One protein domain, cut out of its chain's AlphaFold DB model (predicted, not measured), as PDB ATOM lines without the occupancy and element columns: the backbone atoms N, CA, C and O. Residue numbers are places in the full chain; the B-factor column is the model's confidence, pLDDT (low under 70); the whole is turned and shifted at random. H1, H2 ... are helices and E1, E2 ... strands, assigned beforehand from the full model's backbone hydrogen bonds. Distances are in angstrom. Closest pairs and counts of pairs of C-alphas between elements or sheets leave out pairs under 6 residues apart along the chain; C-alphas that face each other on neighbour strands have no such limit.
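Overview. This is residues 5 to 127 of the 658 residues of the protein "Nitrite reductase (cytochrome; ammonia-forming)" of Gemmatimonadetes bacterium (UniProt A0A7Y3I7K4). A branched sheet of six short strands is built round E5, with E4 on one side of it and E6 and E7 on the other, and E8 and E9 continuing from E7; a second sheet, the three-strand meander E1 E2 E3, joins it at a sharp turn where E3 runs on into E4. H1, a single short helix, lies beyond the E8 and E9 end, and a long unnamed stretch, residues 86 to 121, winds from E9 to E10, the strand farthest from the mean of the C-alphas. The printed part has 123 residues, with one named helix and ten named strands in the order E1 E2 E3 E4 E5 E6 E7 E8 H1 E9 E10, and both sheets are antiparallel. The class is mostly strand, although under half of the printed residues are in named elements. The whole is compact, with a radius of gyration of the C-alphas of 14.8 A and spans of 42 by 40 by 38 A.

Along the chain. In the branched sheet, E5, residues 45 to 51, is 20.4 A long and begins with C-alpha 45 at (138.428, 127.656, 156.646). Its other strands are E4, residues 33 to 35, E6, residues 57 to 59, E7, residues 63 to 65, E8, residues 70 to 74, 13.5 A long, and E9, residues 83 to 85. The second sheet has E1, residues 5 to 11, 18.8 A long, with C-alpha 5 at (158.953, 132.538, 155.503), E2, residues 14 to 21, 22.6 A long, and E3, residues 27 to 30, 9.9 A long. H1 is residues 76 to 79. E10, residues 122 to 126, is 12.3 A long and ends with C-alpha 126 at (149.755, 104.308, 175.974).

Arrangement. The pairing along E5 is staggered: residues 45 to 46 pair with E7, 47 to 49 with E4 and 49 to 51 with E6. E4 and E5 form a hairpin, with N 35 and O 47 at 2.8 A, within hydrogen-bond range. E5 and E6 form another, with N 50 and O 58 at 2.9 A, and E4 E5 E6 is a meander, each strand the antiparallel neighbour of the one before. E5 and E7 are antiparallel, with N 46 and O 64 at 2.9 A. E7 and E8 form a hairpin, with N 63 and O 72 at 2.9 A. E8 and E9 are antiparallel, with N 84 and O 73 at 3.0 A. The meander E1 E2 E3 has E1 and E3 as its edge strands. Its hairpin E1 and E2 has N 7 and O 18 at 2.9 A, and its hairpin E2 and E3 has N 17 and O 29 at 2.8 A. E3 runs on into E4 across a break of 2 residues, at 76 degrees. The closest C-alphas of E3 and E5, those of Thr 30 and Ser 50, are 5.7 A apart, and E2 and E5 are near each other. Both sheets are strongly twisted, but only just, with C-alphas up to 4.4 A off the best plane in the branched sheet and 4.2 A in the other. H1 is on neither sheet; its closest C-alpha to E9 is that of Gly 76, 7.3 A from that of Trp 83. H1 is too short for any O i to N i+4 pair, and its 1 pair of O i and N i+3 is not within range. E10 pairs with no named strand and is apart from E5 and E6, among others.

Size, cuts and confidence. The C-alphas farthest apart, those of Gly 42 and Pro 127, are 44.3 A apart. The printed part has no cut. The link from E9 to E10, 36 residues, is long; that from E4 to E5 is short but not tight, and the other links are tight. The mean pLDDT of the printed part is 85.0, and residues 37 to 44, 111 and 113 to 115 are under 70.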
ATOM      1  N   SER A   5     159.949 132.924 156.508       94.19
ATOM      2  CA  SER A   5     158.953 132.538 155.503       94.19
ATOM      3  C   SER A   5     158.431 131.118 155.724       94.19
ATOM      4  O   SER A   5     159.161 130.243 156.186       94.19
ATOM      5  N   VAL A   6     157.165 130.907 155.368       94.06
ATOM      6  CA  VAL A   6     156.533 129.591 155.259       94.06
ATOM      7  C   VAL A   6     156.166 129.404 153.792       94.06
ATOM      8  O   VAL A   6     155.444 130.225 153.231       94.06
ATOM      9  N   LEU A   7     156.711 128.372 153.155       92.50
ATOM     10  CA  LEU A   7     156.510 128.102 151.735       92.50
ATOM     11  C   LEU A   7     155.690 126.818 151.576       92.50
ATOM     12  O   LEU A   7     156.194 125.755 151.949       92.50
ATOM     13  N   PRO A   8     154.461 126.883 151.033       90.81
ATOM     14  CA  PRO A   8     153.744 125.680 150.646       90.81
ATOM     15  C   PRO A   8     154.462 125.021 149.462       90.81
ATOM     16  O   PRO A   8     154.861 125.692 148.507       90.81
ATOM     17  N   LEU A   9     154.639 123.707 149.533       93.19
ATOM     18  CA  LEU A   9     155.211 122.870 148.487       93.19
ATOM     19  C   LEU A   9     154.243 121.741 148.151       93.19
ATOM     20  O   LEU A   9     153.655 121.134 149.043       93.19
ATOM     21  N   GLU A  10     154.141 121.433 146.864       91.38
ATOM     22  CA  GLU A  10     153.481 120.239 146.348       91.38
ATOM     23  C   GLU A  10     154.503 119.455 145.518       91.38
ATOM     24  O   GLU A  10     155.135 120.009 144.614       91.38
ATOM     25  N   SER A  11     154.685 118.173 145.829       89.56
ATOM     26  CA  SER A  11     155.505 117.257 145.033       89.56
ATOM     27  C   SER A  11     154.861 115.880 145.025       89.56
ATOM     28  O   SER A  11     154.625 115.309 146.084       89.56
ATOM     29  N   ASP A  12     154.584 115.343 143.836       90.19
ATOM     30  CA  ASP A  12     153.990 114.010 143.650       90.19
ATOM     31  C   ASP A  12     152.701 113.784 144.473       90.19
ATOM     32  O   ASP A  12     152.456 112.697 144.994       90.19
ATOM     33  N   GLY A  13     151.872 114.828 144.610       86.06
ATOM     34  CA  GLY A  13     150.628 114.791 145.388       86.06
ATOM     35  C   GLY A  13     150.814 114.876 146.908       86.06
ATOM     36  O   GLY A  13     149.830 114.803 147.641       86.06
ATOM     37  N   VAL A  14     152.047 115.051 147.389       88.75
ATOM     38  CA  VAL A  14     152.357 115.329 148.794       88.75
ATOM     39  C   VAL A  14     152.439 116.836 148.994       88.75
ATOM     40  O   VAL A  14     153.244 117.513 148.352       88.75
ATOM     41  N   TYR A  15     151.625 117.345 149.914       93.00
ATOM     42  CA  TYR A  15     151.640 118.743 150.329       93.00
ATOM     43  C   TYR A  15     152.509 118.904 151.576       93.00
ATOM     44  O   TYR A  15     152.483 118.065 152.477       93.00
ATOM     45  N   ALA A  16     153.283 119.980 151.645       94.94
ATOM     46  CA  ALA A  16     154.122 120.294 152.793       94.94
ATOM     47  C   ALA A  16     154.290 121.804 152.968       94.94
ATOM     48  O   ALA A  16     154.123 122.577 152.028       94.94
ATOM     49  N   PHE A  17     154.695 122.219 154.163       95.19
ATOM     50  CA  PHE A  17     155.104 123.586 154.454       95.19
ATOM     51  C   PHE A  17     156.563 123.618 154.888       95.19
ATOM     52  O   PHE A  17     156.955 122.967 155.859       95.19
ATOM     53  N   VAL A  18     157.370 124.401 154.177       95.56
ATOM     54  CA  VAL A  18     158.781 124.615 154.499       95.56
ATOM     55  C   VAL A  18     158.931 125.920 155.254       95.56
ATOM     56  O   VAL A  18     158.682 126.998 154.715       95.56
ATOM     57  N   VAL A  19     159.354 125.813 156.508       95.25
ATOM     58  CA  VAL A  19     159.576 126.939 157.408       95.25
ATOM     59  C   VAL A  19     161.053 127.298 157.420       95.25
ATOM     60  O   VAL A  19     161.916 126.489 157.770       95.25
ATOM     61  N   ARG A  20     161.334 128.547 157.052       95.25
ATOM     62  CA  ARG A  20     162.665 129.155 157.056       95.25
ATOM     63  C   ARG A  20     162.648 130.353 157.981       95.25
ATOM     64  O   ARG A  20     161.993 131.342 157.665       95.25
ATOM     65  N   GLN A  21     163.383 130.270 159.081       90.69
ATOM     66  CA  GLN A  21     163.572 131.382 160.008       90.69
ATOM     67  C   GLN A  21     165.033 131.814 160.039       90.69
ATOM     68  O   GLN A  21     165.949 131.004 159.846       90.69
ATOM     69  N   ASP A  22     165.254 133.093 160.318       82.19
ATOM     70  CA  ASP A  22     166.594 133.650 160.424       82.19
ATOM     71  C   ASP A  22     167.424 132.902 161.473       82.19
ATOM     72  O   ASP A  22     167.043 132.783 162.638       82.19
ATOM     73  N   ARG A  23     168.612 132.431 161.072       79.69
ATOM     74  CA  ARG A  23     169.569 131.730 161.951       79.69
ATOM     75  C   ARG A  23     169.028 130.422 162.559       79.69
ATOM     76  O   ARG A  23     169.582 129.956 163.555       79.69
ATOM     77  N   ARG A  24     168.000 129.806 161.962       83.38
ATOM     78  CA  ARG A  24     167.490 128.476 162.341       83.38
ATOM     79  C   ARG A  24     167.657 127.468 161.209       83.38
ATOM     80  O   ARG A  24     167.789 127.836 160.043       83.38
ATOM     81  N   ALA A  25     167.669 126.188 161.572       87.62
ATOM     82  CA  ALA A  25     167.578 125.118 160.592       87.62
ATOM     83  C   ALA A  25     166.204 125.163 159.910       87.62
ATOM     84  O   ALA A  25     165.196 125.454 160.554       87.62
ATOM     85  N   GLU A  26     166.181 124.875 158.612       94.00
ATOM     86  CA  GLU A  26     164.936 124.706 157.868       94.00
ATOM     87  C   GLU A  26     164.153 123.516 158.438       94.00
ATOM     88  O   GLU A  26     164.728 122.458 158.713       94.00
ATOM     89  N   VAL A  27     162.843 123.692 158.614       92.75
ATOM     90  CA  VAL A  27     161.936 122.636 159.079       92.75
ATOM     91  C   VAL A  27     160.858 122.424 158.030       92.75
ATOM     92  O   VAL A  27     160.257 123.382 157.553       92.75
ATOM     93  N   THR A  28     160.599 121.168 157.677       94.31
ATOM     94  CA  THR A  28     159.508 120.795 156.768       94.31
ATOM     95  C   THR A  28     158.412 120.087 157.551       94.31
ATOM     96  O   THR A  28     158.688 119.132 158.279       94.31
ATOM     97  N   TYR A  29     157.175 120.549 157.384       94.69
ATOM     98  CA  TYR A  29     155.976 119.904 157.907       94.69
ATOM     99  C   TYR A  29     155.201 119.289 156.748       94.69
ATOM    100  O   TYR A  29     154.635 120.014 155.933       94.69
ATOM    101  N   THR A  30     155.187 117.961 156.658       95.19
ATOM    102  CA  THR A  30     154.315 117.251 155.716       95.19
ATOM    103  C   THR A  30     152.866 117.408 156.163       95.19
ATOM    104  O   THR A  30     152.580 117.311 157.354       95.19
ATOM    105  N   VAL A  31     151.962 117.675 155.227       93.50
ATOM    106  CA  VAL A  31     150.525 117.730 155.491       93.50
ATOM    107  C   VAL A  31     149.974 116.312 155.402       93.50
ATOM    108  O   VAL A  31     149.856 115.753 154.314       93.50
ATOM    109  N   ASP A  32     149.635 115.741 156.552       92.06
ATOM    110  CA  ASP A  32     149.023 114.413 156.669       92.06
ATOM    111  C   ASP A  32     147.492 114.476 156.575       92.06
ATOM    112  O   ASP A  32     146.831 113.462 156.352       92.06
ATOM    113  N   GLY A  33     146.915 115.670 156.733       87.69
ATOM    114  CA  GLY A  33     145.476 115.861 156.700       87.69
ATOM    115  C   GLY A  33     145.034 117.311 156.576       87.69
ATOM    116  O   GLY A  33     145.761 118.242 156.929       87.69
ATOM    117  N   LEU A  34     143.804 117.473 156.094       85.12
ATOM    118  CA  LEU A  34     143.090 118.738 155.999       85.12
ATOM    119  C   LEU A  34     141.810 118.631 156.830       85.12
ATOM    120  O   LEU A  34     141.050 117.679 156.671       85.12
ATOM    121  N   ILE A  35     141.562 119.622 157.676       79.44
ATOM    122  CA  ILE A  35     140.352 119.757 158.479       79.44
ATOM    123  C   ILE A  35     139.584 120.988 157.999       79.44
ATOM    124  O   ILE A  35     140.160 122.055 157.797       79.44
ATOM    125  N   GLY A  36     138.271 120.838 157.830       70.44
ATOM    126  CA  GLY A  36     137.402 121.890 157.301       70.44
ATOM    127  C   GLY A  36     137.210 121.807 155.783       70.44
ATOM    128  O   GLY A  36     138.077 121.366 155.029       70.44
ATOM    129  N   GLY A  37     136.015 122.192 155.332       60.66
ATOM    130  CA  GLY A  37     135.598 122.163 153.930       60.66
ATOM    131  C   GLY A  37     134.808 123.417 153.558       60.66
ATOM    132  O   GLY A  37     134.210 124.067 154.409       60.66
ATOM    133  N   GLY A  38     134.794 123.757 152.269       46.00
ATOM    134  CA  GLY A  38     134.244 125.011 151.737       46.00
ATOM    135  C   GLY A  38     132.713 125.151 151.716       46.00
ATOM    136  O   GLY A  38     132.231 125.926 150.904       46.00
ATOM    137  N   HIS A  39     131.958 124.424 152.549       45.88
ATOM    138  CA  HIS A  39     130.481 124.389 152.513       45.88
ATOM    139  C   HIS A  39     129.791 125.485 153.350       45.88
ATOM    140  O   HIS A  39     128.567 125.519 153.425       45.88
ATOM    141  N   LEU A  40     130.541 126.383 153.997       51.03
ATOM    142  CA  LEU A  40     129.963 127.598 154.584       51.03
ATOM    143  C   LEU A  40     129.757 128.638 153.473       51.03
ATOM    144  O   LEU A  40     130.631 128.805 152.622       51.03
ATOM    145  N   LEU A  41     128.614 129.331 153.476       41.56
ATOM    146  CA  LEU A  41     128.375 130.489 152.611       41.56
ATOM    147  C   LEU A  41     129.446 131.542 152.899       41.56
ATOM    148  O   LEU A  41     129.607 131.974 154.039       41.56
ATOM    149  N   GLY A  42     130.214 131.899 151.870       47.47
ATOM    150  CA  GLY A  42     131.467 132.615 152.065       47.47
ATOM    151  C   GLY A  42     132.559 131.711 152.634       47.47
ATOM    152  O   GLY A  42     133.189 132.106 153.593       47.47
ATOM    153  N   GLY A  43     132.772 130.523 152.046       48.88
ATOM    154  CA  GLY A  43     133.965 129.657 152.095       48.88
ATOM    155  C   GLY A  43     134.515 129.278 153.476       48.88
ATOM    156  O   GLY A  43     135.184 130.058 154.139       48.88
ATOM    157  N   GLY A  44     134.340 128.010 153.860       63.81
ATOM    158  CA  GLY A  44     134.942 127.457 155.076       63.81
ATOM    159  C   GLY A  44     136.470 127.588 155.138       63.81
ATOM    160  O   GLY A  44     137.156 127.644 154.113       63.81
ATOM    161  N   THR A  45     136.993 127.623 156.363       72.12
ATOM    162  CA  THR A  45     138.428 127.656 156.646       72.12
ATOM    163  C   THR A  45     139.049 126.275 156.460       72.12
ATOM    164  O   THR A  45     138.389 125.242 156.608       72.12
ATOM    165  N   GLN A  46     140.322 126.262 156.084       84.44
ATOM    166  CA  GLN A  46     141.107 125.051 155.888       84.44
ATOM    167  C   GLN A  46     142.235 125.017 156.906       84.44
ATOM    168  O   GLN A  46     143.148 125.837 156.819       84.44
ATOM    169  N   GLY A  47     142.160 124.064 157.832       87.56
ATOM    170  CA  GLY A  47     143.239 123.754 158.755       87.56
ATOM    171  C   GLY A  47     144.029 122.538 158.316       87.56
ATOM    172  O   GLY A  47     143.504 121.622 157.685       87.56
ATOM    173  N   PHE A  48     145.314 122.538 158.636       90.25
ATOM    174  CA  PHE A  48     146.257 121.520 158.189       90.25
ATOM    175  C   PHE A  48     146.834 120.801 159.395       90.25
ATOM    176  O   PHE A  48     147.113 121.427 160.416       90.25
ATOM    177  N   VAL A  49     147.042 119.492 159.282       92.06
ATOM    178  CA  VAL A  49     147.643 118.692 160.351       92.06
ATOM    179  C   VAL A  49     148.857 117.921 159.854       92.06
ATOM    180  O   VAL A  49     148.929 117.533 158.688       92.06
ATOM    181  N   SER A  50     149.819 117.712 160.749       93.56
ATOM    182  CA  SER A  50     151.083 117.034 160.463       93.56
ATOM    183  C   SER A  50     151.421 116.031 161.558       93.56
ATOM    184  O   SER A  50     151.355 116.351 162.749       93.56
ATOM    185  N   ARG A  51     151.803 114.817 161.161       93.06
ATOM    186  CA  ARG A  51     152.277 113.757 162.047       93.06
ATOM    187  C   ARG A  51     153.686 114.070 162.528       93.06
ATOM    188  O   ARG A  51     154.559 114.522 161.782       93.06
ATOM    189  N   ARG A  52     153.912 113.837 163.815       90.94
ATOM    190  CA  ARG A  52     155.167 114.118 164.504       90.94
ATOM    191  C   ARG A  52     155.875 112.812 164.881       90.94
ATOM    192  O   ARG A  52     155.228 111.773 165.007       90.94
ATOM    193  N   PRO A  53     157.210 112.839 165.065       88.06
ATOM    194  CA  PRO A  53     157.972 111.643 165.437       88.06
ATOM    195  C   PRO A  53     157.579 111.017 166.782       88.06
ATOM    196  O   PRO A  53     157.955 109.882 167.041       88.06
ATOM    197  N   ASP A  54     156.861 111.755 167.631       86.19
ATOM    198  CA  ASP A  54     156.366 111.298 168.931       86.19
ATOM    199  C   ASP A  54     155.020 110.551 168.848       86.19
ATOM    200  O   ASP A  54     154.459 110.220 169.884       86.19
ATOM    201  N   GLY A  55     154.499 110.298 167.640       89.06
ATOM    202  CA  GLY A  55     153.227 109.601 167.407       89.06
ATOM    203  C   GLY A  55     152.008 110.526 167.345       89.06
ATOM    204  O   GLY A  55     150.968 110.146 166.801       89.06
ATOM    205  N   THR A  56     152.139 111.771 167.811       90.94
ATOM    206  CA  THR A  56     151.046 112.746 167.772       90.94
ATOM    207  C   THR A  56     150.846 113.308 166.371       90.94
ATOM    208  O   THR A  56     151.775 113.411 165.564       90.94
ATOM    209  N   VAL A  57     149.623 113.737 166.077       92.12
ATOM    210  CA  VAL A  57     149.328 114.564 164.905       92.12
ATOM    211  C   VAL A  57     148.873 115.920 165.391       92.12
ATOM    212  O   VAL A  57     148.025 116.007 166.271       92.12
ATOM    213  N   ARG A  58     149.473 116.987 164.862       91.44
ATOM    214  CA  ARG A  58     149.301 118.343 165.390       91.44
ATOM    215  C   ARG A  58     148.814 119.300 164.318       91.44
ATOM    216  O   ARG A  58     149.229 119.188 163.164       91.44
ATOM    217  N   PHE A  59     147.970 120.247 164.714       90.88
ATOM    218  CA  PHE A  59     147.575 121.363 163.861       90.88
ATOM    219  C   PHE A  59     148.791 122.217 163.517       90.88
ATOM    220  O   PHE A  59     149.622 122.531 164.372       90.88
ATOM    221  N   LEU A  60     148.890 122.583 162.244       92.62
ATOM    222  CA  LEU A  60     149.823 123.596 161.793       92.62
ATOM    223  C   LEU A  60     149.273 124.985 162.155       92.62
ATOM    224  O   LEU A  60     148.062 125.186 162.131       92.62
ATOM    225  N   PRO A  61     150.144 125.955 162.476       90.88
ATOM    226  CA  PRO A  61     149.744 127.251 163.032       90.88
ATOM    227  C   PRO A  61     149.167 128.239 162.021       90.88
ATOM    228  O   PRO A  61     149.107 129.432 162.304       90.88
ATOM    229  N   TYR A  62     148.816 127.782 160.827       89.56
ATOM    230  CA  TYR A  62     148.337 128.624 159.745       89.56
ATOM    231  C   TYR A  62     147.185 127.923 159.039       89.56
ATOM    232  O   TYR A  62     147.327 126.808 158.535       89.56
ATOM    233  N   ASP A  63     146.063 128.626 158.983       89.69
ATOM    234  CA  ASP A  63     144.847 128.212 158.305       89.69
ATOM    235  C   ASP A  63     144.646 129.086 157.058       89.69
ATOM    236  O   ASP A  63     145.182 130.195 156.954       89.69
ATOM    237  N   TYR A  64     143.874 128.596 156.088       88.62
ATOM    238  CA  TYR A  64     143.567 129.340 154.864       88.62
ATOM    239  C   TYR A  64     142.074 129.645 154.748       88.62
ATOM    240  O   TYR A  64     141.223 128.766 154.915       88.62
ATOM    241  N   SER A  65     141.760 130.906 154.454       87.06
ATOM    242  CA  SER A  65     140.413 131.400 154.192       87.06
ATOM    243  C   SER A  65     140.248 131.621 152.690       87.06
ATOM    244  O   SER A  65     140.851 132.524 152.111       87.06
ATOM    245  N   ARG A  66     139.416 130.793 152.047       84.50
ATOM    246  CA  ARG A  66     139.102 130.914 150.611       84.50
ATOM    247  C   ARG A  66     138.408 132.234 150.230       84.50
ATOM    248  O   ARG A  66     138.762 132.781 149.193       84.50
ATOM    249  N   PRO A  67     137.441 132.760 151.005       82.19
ATOM    250  CA  PRO A  67     136.760 134.023 150.687       82.19
ATOM    251  C   PRO A  67     137.667 135.234 150.821       82.19
ATOM    252  O   PRO A  67     137.571 136.157 150.019       82.19
ATOM    253  N   ALA A  68     138.521 135.235 151.848       86.31
ATOM    254  CA  ALA A  68     139.500 136.293 152.042       86.31
ATOM    255  C   ALA A  68     140.683 136.170 151.071       86.31
ATOM    256  O   ALA A  68     141.452 137.117 150.946       86.31
ATOM    257  N   ASP A  69     140.847 135.002 150.435       88.88
ATOM    258  CA  ASP A  69     142.054 134.608 149.704       88.88
ATOM    259  C   ASP A  69     143.326 134.872 150.533       88.88
ATOM    260  O   ASP A  69     144.294 135.488 150.084       88.88
ATOM    261  N   ALA A  70     143.293 134.465 151.806       91.12
ATOM    262  CA  ALA A  70     144.307 134.846 152.781       91.12
ATOM    263  C   ALA A  70     144.632 133.727 153.775       91.12
ATOM    264  O   ALA A  70     143.764 132.969 154.213       91.12
ATOM    265  N   TRP A  71     145.907 133.673 154.162       92.62
ATOM    266  CA  TRP A  71     146.377 132.884 155.296       92.62
ATOM    267  C   TRP A  71     146.146 133.650 156.592       92.62
ATOM    268  O   TRP A  71     146.378 134.859 156.653       92.62
ATOM    269  N   PHE A  72     145.732 132.944 157.633       92.38
ATOM    270  CA  PHE A  72     145.437 133.527 158.931       92.38
ATOM    271  C   PHE A  72     145.876 132.586 160.059       92.38
ATOM    272  O   PHE A  72     146.138 131.404 159.831       92.38
ATOM    273  N   CYS A  73     146.005 133.115 161.273       92.81
ATOM    274  CA  CYS A  73     146.293 132.311 162.458       92.81
ATOM    275  C   CYS A  73     145.627 132.901 163.703       92.81
ATOM    276  O   CYS A  73     145.285 134.085 163.735       92.81
ATOM    277  N   ASN A  74     145.440 132.076 164.736       90.81
ATOM    278  CA  ASN A  74     145.039 132.561 166.052       90.81
ATOM    279  C   ASN A  74     146.273 133.054 166.816       90.81
ATOM    280  O   ASN A  74     147.283 132.356 166.895       90.81
ATOM    281  N   THR A  75     146.176 134.240 167.399       92.06
ATOM    282  CA  THR A  75     147.238 134.912 168.159       92.06
ATOM    283  C   THR A  75     146.844 135.161 169.618       92.06
ATOM    284  O   THR A  75     147.610 135.746 170.383       92.06
ATOM    285  N   GLY A  76     145.666 134.683 170.039       88.38
ATOM    286  CA  GLY A  76     145.086 134.940 171.359       88.38
ATOM    287  C   GLY A  76     146.010 134.538 172.508       88.38
ATOM    288  O   GLY A  76     146.250 135.321 173.418       88.38
ATOM    289  N   SER A  77     146.645 133.366 172.417       84.88
ATOM    290  CA  SER A  77     147.564 132.875 173.454       84.88
ATOM    291  C   SER A  77     148.919 133.599 173.520       84.88
ATOM    292  O   SER A  77     149.731 133.285 174.393       84.88
ATOM    293  N   ARG A  78     149.199 134.541 172.606       87.88
ATOM    294  CA  ARG A  78     150.497 135.231 172.494       87.88
ATOM    295  C   ARG A  78     150.366 136.748 172.582       87.88
ATOM    296  O   ARG A  78     151.065 137.360 173.384       87.88
ATOM    297  N   THR A  79     149.500 137.349 171.770       89.06
ATOM    298  CA  THR A  79     149.330 138.809 171.651       89.06
ATOM    299  C   THR A  79     147.898 139.278 171.910       89.06
ATOM    300  O   THR A  79     147.637 140.481 171.846       89.06
ATOM    301  N   ASP A  80     146.984 138.352 172.222       90.00
ATOM    302  CA  ASP A  80     145.587 138.643 172.565       90.00
ATOM    303  C   ASP A  80     144.821 139.389 171.451       90.00
ATOM    304  O   ASP A  80     143.955 140.217 171.713       90.00
ATOM    305  N   GLN A  81     145.169 139.142 170.178       89.62
ATOM    306  CA  GLN A  81     144.489 139.746 169.015       89.62
ATOM    307  C   GLN A  81     143.493 138.794 168.330       89.62
ATOM    308  O   GLN A  81     142.929 139.132 167.293       89.62
ATOM    309  N   GLY A  82     143.269 137.596 168.881       89.69
ATOM    310  CA  GLY A  82     142.354 136.610 168.299       89.69
ATOM    311  C   GLY A  82     142.823 136.091 166.934       89.69
ATOM    312  O   GLY A  82     144.018 135.852 166.727       89.69
ATOM    313  N   TRP A  83     141.884 135.860 166.016       90.19
ATOM    314  CA  TRP A  83     142.171 135.403 164.654       90.19
ATOM    315  C   TRP A  83     142.505 136.581 163.738       90.19
ATOM    316  O   TRP A  83     141.695 137.484 163.567       90.19
ATOM    317  N   VAL A  84     143.687 136.558 163.119       92.19
ATOM    318  CA  VAL A  84     144.169 137.662 162.272       92.19
ATOM    319  C   VAL A  84     144.732 137.149 160.954       92.19
ATOM    320  O   VAL A  84     145.327 136.068 160.898       92.19
ATOM    321  N   ILE A  85     144.597 137.946 159.891       94.25
ATOM    322  CA  ILE A  85     145.298 137.676 158.629       94.25
ATOM    323  C   ILE A  85     146.808 137.794 158.867       94.25
ATOM    324  O   ILE A  85     147.282 138.759 159.465       94.25
ATOM    325  N   ILE A  86     147.579 136.826 158.367       94.69
ATOM    326  CA  ILE A  86     149.039 136.822 158.487       94.69
ATOM    327  C   ILE A  86     149.631 137.942 157.627       94.69
ATOM    328  O   ILE A  86     149.437 137.986 156.408       94.69
ATOM    329  N   ARG A  87     150.416 138.823 158.254       93.69
ATOM    330  CA  ARG A  87     151.059 139.977 157.608       93.69
ATOM    331  C   ARG A  87     152.592 139.873 157.620       93.69
ATOM    332  O   ARG A  87     153.167 139.143 158.430       93.69
ATOM    333  N   PRO A  88     153.299 140.573 156.709       94.12
ATOM    334  CA  PRO A  88     154.760 140.509 156.634       94.12
ATOM    335  C   PRO A  88     155.503 141.018 157.875       94.12
ATOM    336  O   PRO A  88     156.644 140.619 158.075       94.12
ATOM    337  N   ASP A  89     154.893 141.887 158.674       94.56
ATOM    338  CA  ASP A  89     155.460 142.488 159.886       94.56
ATOM    339  C   ASP A  89     155.338 141.602 161.136       94.56
ATOM    340  O   ASP A  89     156.150 141.740 162.051       94.56
ATOM    341  N   MET A  90     154.410 140.643 161.141       94.31
ATOM    342  CA  MET A  90     154.233 139.687 162.238       94.31
ATOM    343  C   MET A  90     155.403 138.703 162.327       94.31
ATOM    344  O   MET A  90     155.865 138.199 161.300       94.31
ATOM    345  N   ALA A  91     155.843 138.371 163.537       92.62
ATOM    346  CA  ALA A  91     156.734 137.247 163.805       92.62
ATOM    347  C   ALA A  91     155.950 135.923 163.848       92.62
ATOM    348  O   ALA A  91     154.790 135.890 164.258       92.62
ATOM    349  N   MET A  92     156.572 134.803 163.462       92.69
ATOM    350  CA  MET A  92     155.887 133.495 163.460       92.69
ATOM    351  C   MET A  92     155.362 133.083 164.840       92.69
ATOM    352  O   MET A  92     154.291 132.490 164.935       92.69
ATOM    353  N   ALA A  93     156.094 133.415 165.906       91.31
ATOM    354  CA  ALA A  93     155.729 133.084 167.283       91.31
ATOM    355  C   ALA A  93     154.512 133.850 167.824       91.31
ATOM    356  O   ALA A  93     154.026 133.515 168.903       91.31
ATOM    357  N   GLU A  94     154.018 134.858 167.098       92.94
ATOM    358  CA  GLU A  94     152.740 135.498 167.419       92.94
ATOM    359  C   GLU A  94     151.561 134.560 167.136       92.94
ATOM    360  O   GLU A  94     150.545 134.643 167.821       92.94
ATOM    361  N   CYS A  95     151.694 133.625 166.186       93.50
ATOM    362  CA  CYS A  95     150.708 132.566 165.998       93.50
ATOM    363  C   CYS A  95     150.796 131.576 167.173       93.50
ATOM    364  O   CYS A  95     151.831 130.950 167.405       93.50
ATOM    365  N   GLY A  96     149.700 131.417 167.916       89.19
ATOM    366  CA  GLY A  96     149.651 130.698 169.192       89.19
ATOM    367  C   GLY A  96     150.085 129.238 169.122       89.19
ATOM    368  O   GLY A  96     150.760 128.752 170.030       89.19
ATOM    369  N   ASP A  97     149.766 128.584 168.008       89.06
ATOM    370  CA  ASP A  97     150.115 127.192 167.721       89.06
ATOM    371  C   ASP A  97     151.515 127.042 167.091       89.06
ATOM    372  O   ASP A  97     151.814 125.978 166.551       89.06
ATOM    373  N   PHE A  98     152.351 128.093 167.044       91.94
ATOM    374  CA  PHE A  98     153.713 128.022 166.500       91.94
ATOM    375  C   PHE A  98     154.765 127.877 167.616       91.94
ATOM    376  O   PHE A  98     154.817 128.711 168.527       91.94
ATOM    377  N   PRO A  99     155.688 126.896 167.512       91.75
ATOM    378  CA  PRO A  99     155.673 125.734 166.605       91.75
ATOM    379  C   PRO A  99     154.470 124.810 166.873       91.75
ATOM    380  O   PRO A  99     153.886 124.946 167.938       91.75
ATOM    381  N   PRO A 100     154.115 123.861 165.976       91.81
ATOM    382  CA  PRO A 100     152.931 123.002 166.133       91.81
ATOM    383  C   PRO A 100     152.846 122.283 167.492       91.81
ATOM    384  O   PRO A 100     153.636 121.375 167.777       91.81
ATOM    385  N   VAL A 101     151.855 122.653 168.306       86.62
ATOM    386  CA  VAL A 101     151.661 122.132 169.680       86.62
ATOM    387  C   VAL A 101     150.294 121.512 169.924       86.62
ATOM    388  O   VAL A 101     150.172 120.577 170.711       86.62
ATOM    389  N   ARG A 102     149.261 121.978 169.220       87.56
ATOM    390  CA  ARG A 102     147.891 121.503 169.410       87.56
ATOM    391  C   ARG A 102     147.707 120.123 168.781       87.56
ATOM    392  O   ARG A 102     147.629 120.003 167.560       87.56
ATOM    393  N   VAL A 103     147.649 119.085 169.616       88.88
ATOM    394  CA  VAL A 103     147.447 117.685 169.206       88.88
ATOM    395  C   VAL A 103     145.994 117.456 168.795       88.88
ATOM    396  O   VAL A 103     145.083 117.820 169.525       88.88
ATOM    397  N   LEU A 104     145.766 116.837 167.640       87.75
ATOM    398  CA  LEU A 104     144.463 116.368 167.179       87.75
ATOM    399  C   LEU A 104     144.062 115.099 167.949       87.75
ATOM    400  O   LEU A 104     144.832 114.140 167.987       87.75
ATOM    401  N   GLY A 105     142.853 115.073 168.512       85.75
ATOM    402  CA  GLY A 105     142.278 113.865 169.108       85.75
ATOM    403  C   GLY A 105     141.600 114.093 170.457       85.75
ATOM    404  O   GLY A 105     141.486 115.209 170.946       85.75
ATOM    405  N   THR A 106     141.104 113.005 171.042       77.50
ATOM    406  CA  THR A 106     140.194 113.002 172.202       77.50
ATOM    407  C   THR A 106     140.870 113.081 173.564       77.50
ATOM    408  O   THR A 106     140.169 113.095 174.570       77.50
ATOM    409  N   TYR A 107     142.202 113.098 173.630       79.06
ATOM    410  CA  TYR A 107     142.904 113.074 174.910       79.06
ATOM    411  C   TYR A 107     142.549 114.331 175.728       79.06
ATOM    412  O   TYR A 107     142.755 115.427 175.209       79.06
ATOM    413  N   PRO A 108     142.058 114.234 176.981       72.31
ATOM    414  CA  PRO A 108     141.472 115.366 177.719       72.31
ATOM    415  C   PRO A 108     142.340 116.619 177.814       72.31
ATOM    416  O   PRO A 108     141.829 117.733 177.841       72.31
ATOM    417  N   ARG A 109     143.666 116.453 177.825       70.88
ATOM    418  CA  ARG A 109     144.625 117.566 177.809       70.88
ATOM    419  C   ARG A 109     144.589 118.385 176.512       70.88
ATOM    420  O   ARG A 109     144.953 119.557 176.529       70.88
ATOM    421  N   PHE A 110     144.228 117.760 175.395       70.12
ATOM    422  CA  PHE A 110     144.307 118.311 174.040       70.12
ATOM    423  C   PHE A 110     142.964 118.305 173.298       70.12
ATOM    424  O   PHE A 110     142.928 118.675 172.122       70.12
ATOM    425  N   ALA A 111     141.892 117.860 173.962       59.28
ATOM    426  CA  ALA A 111     140.586 117.641 173.361       59.28
ATOM    427  C   ALA A 111     140.131 118.882 172.584       59.28
ATOM    428  O   ALA A 111     140.126 120.003 173.091       59.28
ATOM    429  N   ASN A 112     139.787 118.668 171.320       70.12
ATOM    430  CA  ASN A 112     139.471 119.703 170.353       70.12
ATOM    431  C   ASN A 112     138.299 119.281 169.450       70.12
ATOM    432  O   ASN A 112     137.316 118.688 169.893       70.12
ATOM    433  N   CYS A 113     138.355 119.642 168.170       64.62
ATOM    434  CA  CYS A 113     137.265 119.472 167.217       64.62
ATOM    435  C   CYS A 113     137.196 118.047 166.619       64.62
ATOM    436  O   CYS A 113     136.520 117.839 165.611       64.62
ATOM    437  N   GLN A 114     137.902 117.063 167.197       66.69
ATOM    438  CA  GLN A 114     138.110 115.734 166.603       66.69
ATOM    439  C   GLN A 114     136.816 114.959 166.330       66.69
ATOM    440  O   GLN A 114     136.702 114.295 165.303       66.69
ATOM    441  N   SER A 115     135.809 115.093 167.195       65.44
ATOM    442  CA  SER A 115     134.511 114.427 167.019       65.44
ATOM    443  C   SER A 115     133.682 115.024 165.874       65.44
ATOM    444  O   SER A 115     132.652 114.460 165.521       65.44
ATOM    445  N   CYS A 116     134.119 116.156 165.303       70.31
ATOM    446  CA  CYS A 116     133.376 116.926 164.306       70.31
ATOM    447  C   CYS A 116     133.978 116.871 162.892       70.31
ATOM    448  O   CYS A 116     133.324 117.278 161.932       70.31
ATOM    449  N   HIS A 117     135.229 116.422 162.749       73.19
ATOM    450  CA  HIS A 117     135.998 116.568 161.505       73.19
ATOM    451  C   HIS A 117     136.603 115.263 160.982       73.19
ATOM    452  O   HIS A 117     137.581 115.279 160.239       73.19
ATOM    453  N   GLY A 118     136.007 114.128 161.341       77.00
ATOM    454  CA  GLY A 118     136.393 112.834 160.798       77.00
ATOM    455  C   GLY A 118     135.621 111.667 161.396       77.00
ATOM    456  O   GLY A 118     134.719 111.844 162.216       77.00
ATOM    457  N   SER A 119     135.989 110.461 160.974       78.50
ATOM    458  CA  SER A 119     135.521 109.206 161.561       78.50
ATOM    459  C   SER A 119     136.573 108.697 162.536       78.50
ATOM    460  O   SER A 119     137.732 108.497 162.158       78.50
ATOM    461  N   GLN A 120     136.142 108.480 163.782       82.12
ATOM    462  CA  GLN A 120     136.913 107.773 164.808       82.12
ATOM    463  C   GLN A 120     138.304 108.392 165.054       82.12
ATOM    464  O   GLN A 120     139.281 107.674 165.237       82.12
ATOM    465  N   ILE A 121     138.400 109.729 165.044       84.44
ATOM    466  CA  ILE A 121     139.633 110.433 165.412       84.44
ATOM    467  C   ILE A 121     139.816 110.325 166.930       84.44
ATOM    468  O   ILE A 121     139.019 110.874 167.693       84.44
ATOM    469  N   GLY A 122     140.878 109.650 167.358       83.50
ATOM    470  CA  GLY A 122     141.226 109.440 168.756       83.50
ATOM    471  C   GLY A 122     142.649 109.892 169.058       83.50
ATOM    472  O   GLY A 122     143.528 109.870 168.200       83.50
ATOM    473  N   ALA A 123     142.874 110.305 170.302       85.88
ATOM    474  CA  ALA A 123     144.216 110.351 170.864       85.88
ATOM    475  C   ALA A 123     144.183 109.627 172.203       85.88
ATOM    476  O   ALA A 123     143.327 109.926 173.041       85.88
ATOM    477  N   ALA A 124     145.089 108.674 172.379       86.06
ATOM    478  CA  ALA A 124     145.163 107.854 173.576       86.06
ATOM    479  C   ALA A 124     146.594 107.833 174.100       86.06
ATOM    480  O   ALA A 124     147.556 107.782 173.336       86.06
ATOM    481  N   LEU A 125     146.714 107.894 175.422       87.25
ATOM    482  CA  LEU A 125     147.976 107.686 176.111       87.25
ATOM    483  C   LEU A 125     148.196 106.182 176.272       87.25
ATOM    484  O   LEU A 125     147.423 105.527 176.970       87.25
ATOM    485  N   GLU A 126     149.253 105.646 175.665       89.06
ATOM    486  CA  GLU A 126     149.755 104.308 175.974       89.06
ATOM    487  C   GLU A 126     150.854 104.431 177.048       89.06
ATOM    488  O   GLU A 126     151.923 104.998 176.773       89.06
ATOM    489  N   PRO A 127     150.627 103.929 178.282       87.00
ATOM    490  CA  PRO A 127     151.585 104.073 179.370       87.00
ATOM    491  C   PRO A 127     152.973 103.518 179.023       87.00
ATOM    492  O   PRO A 127     153.144 102.340 178.715       87.00
TER     493      PRO A 127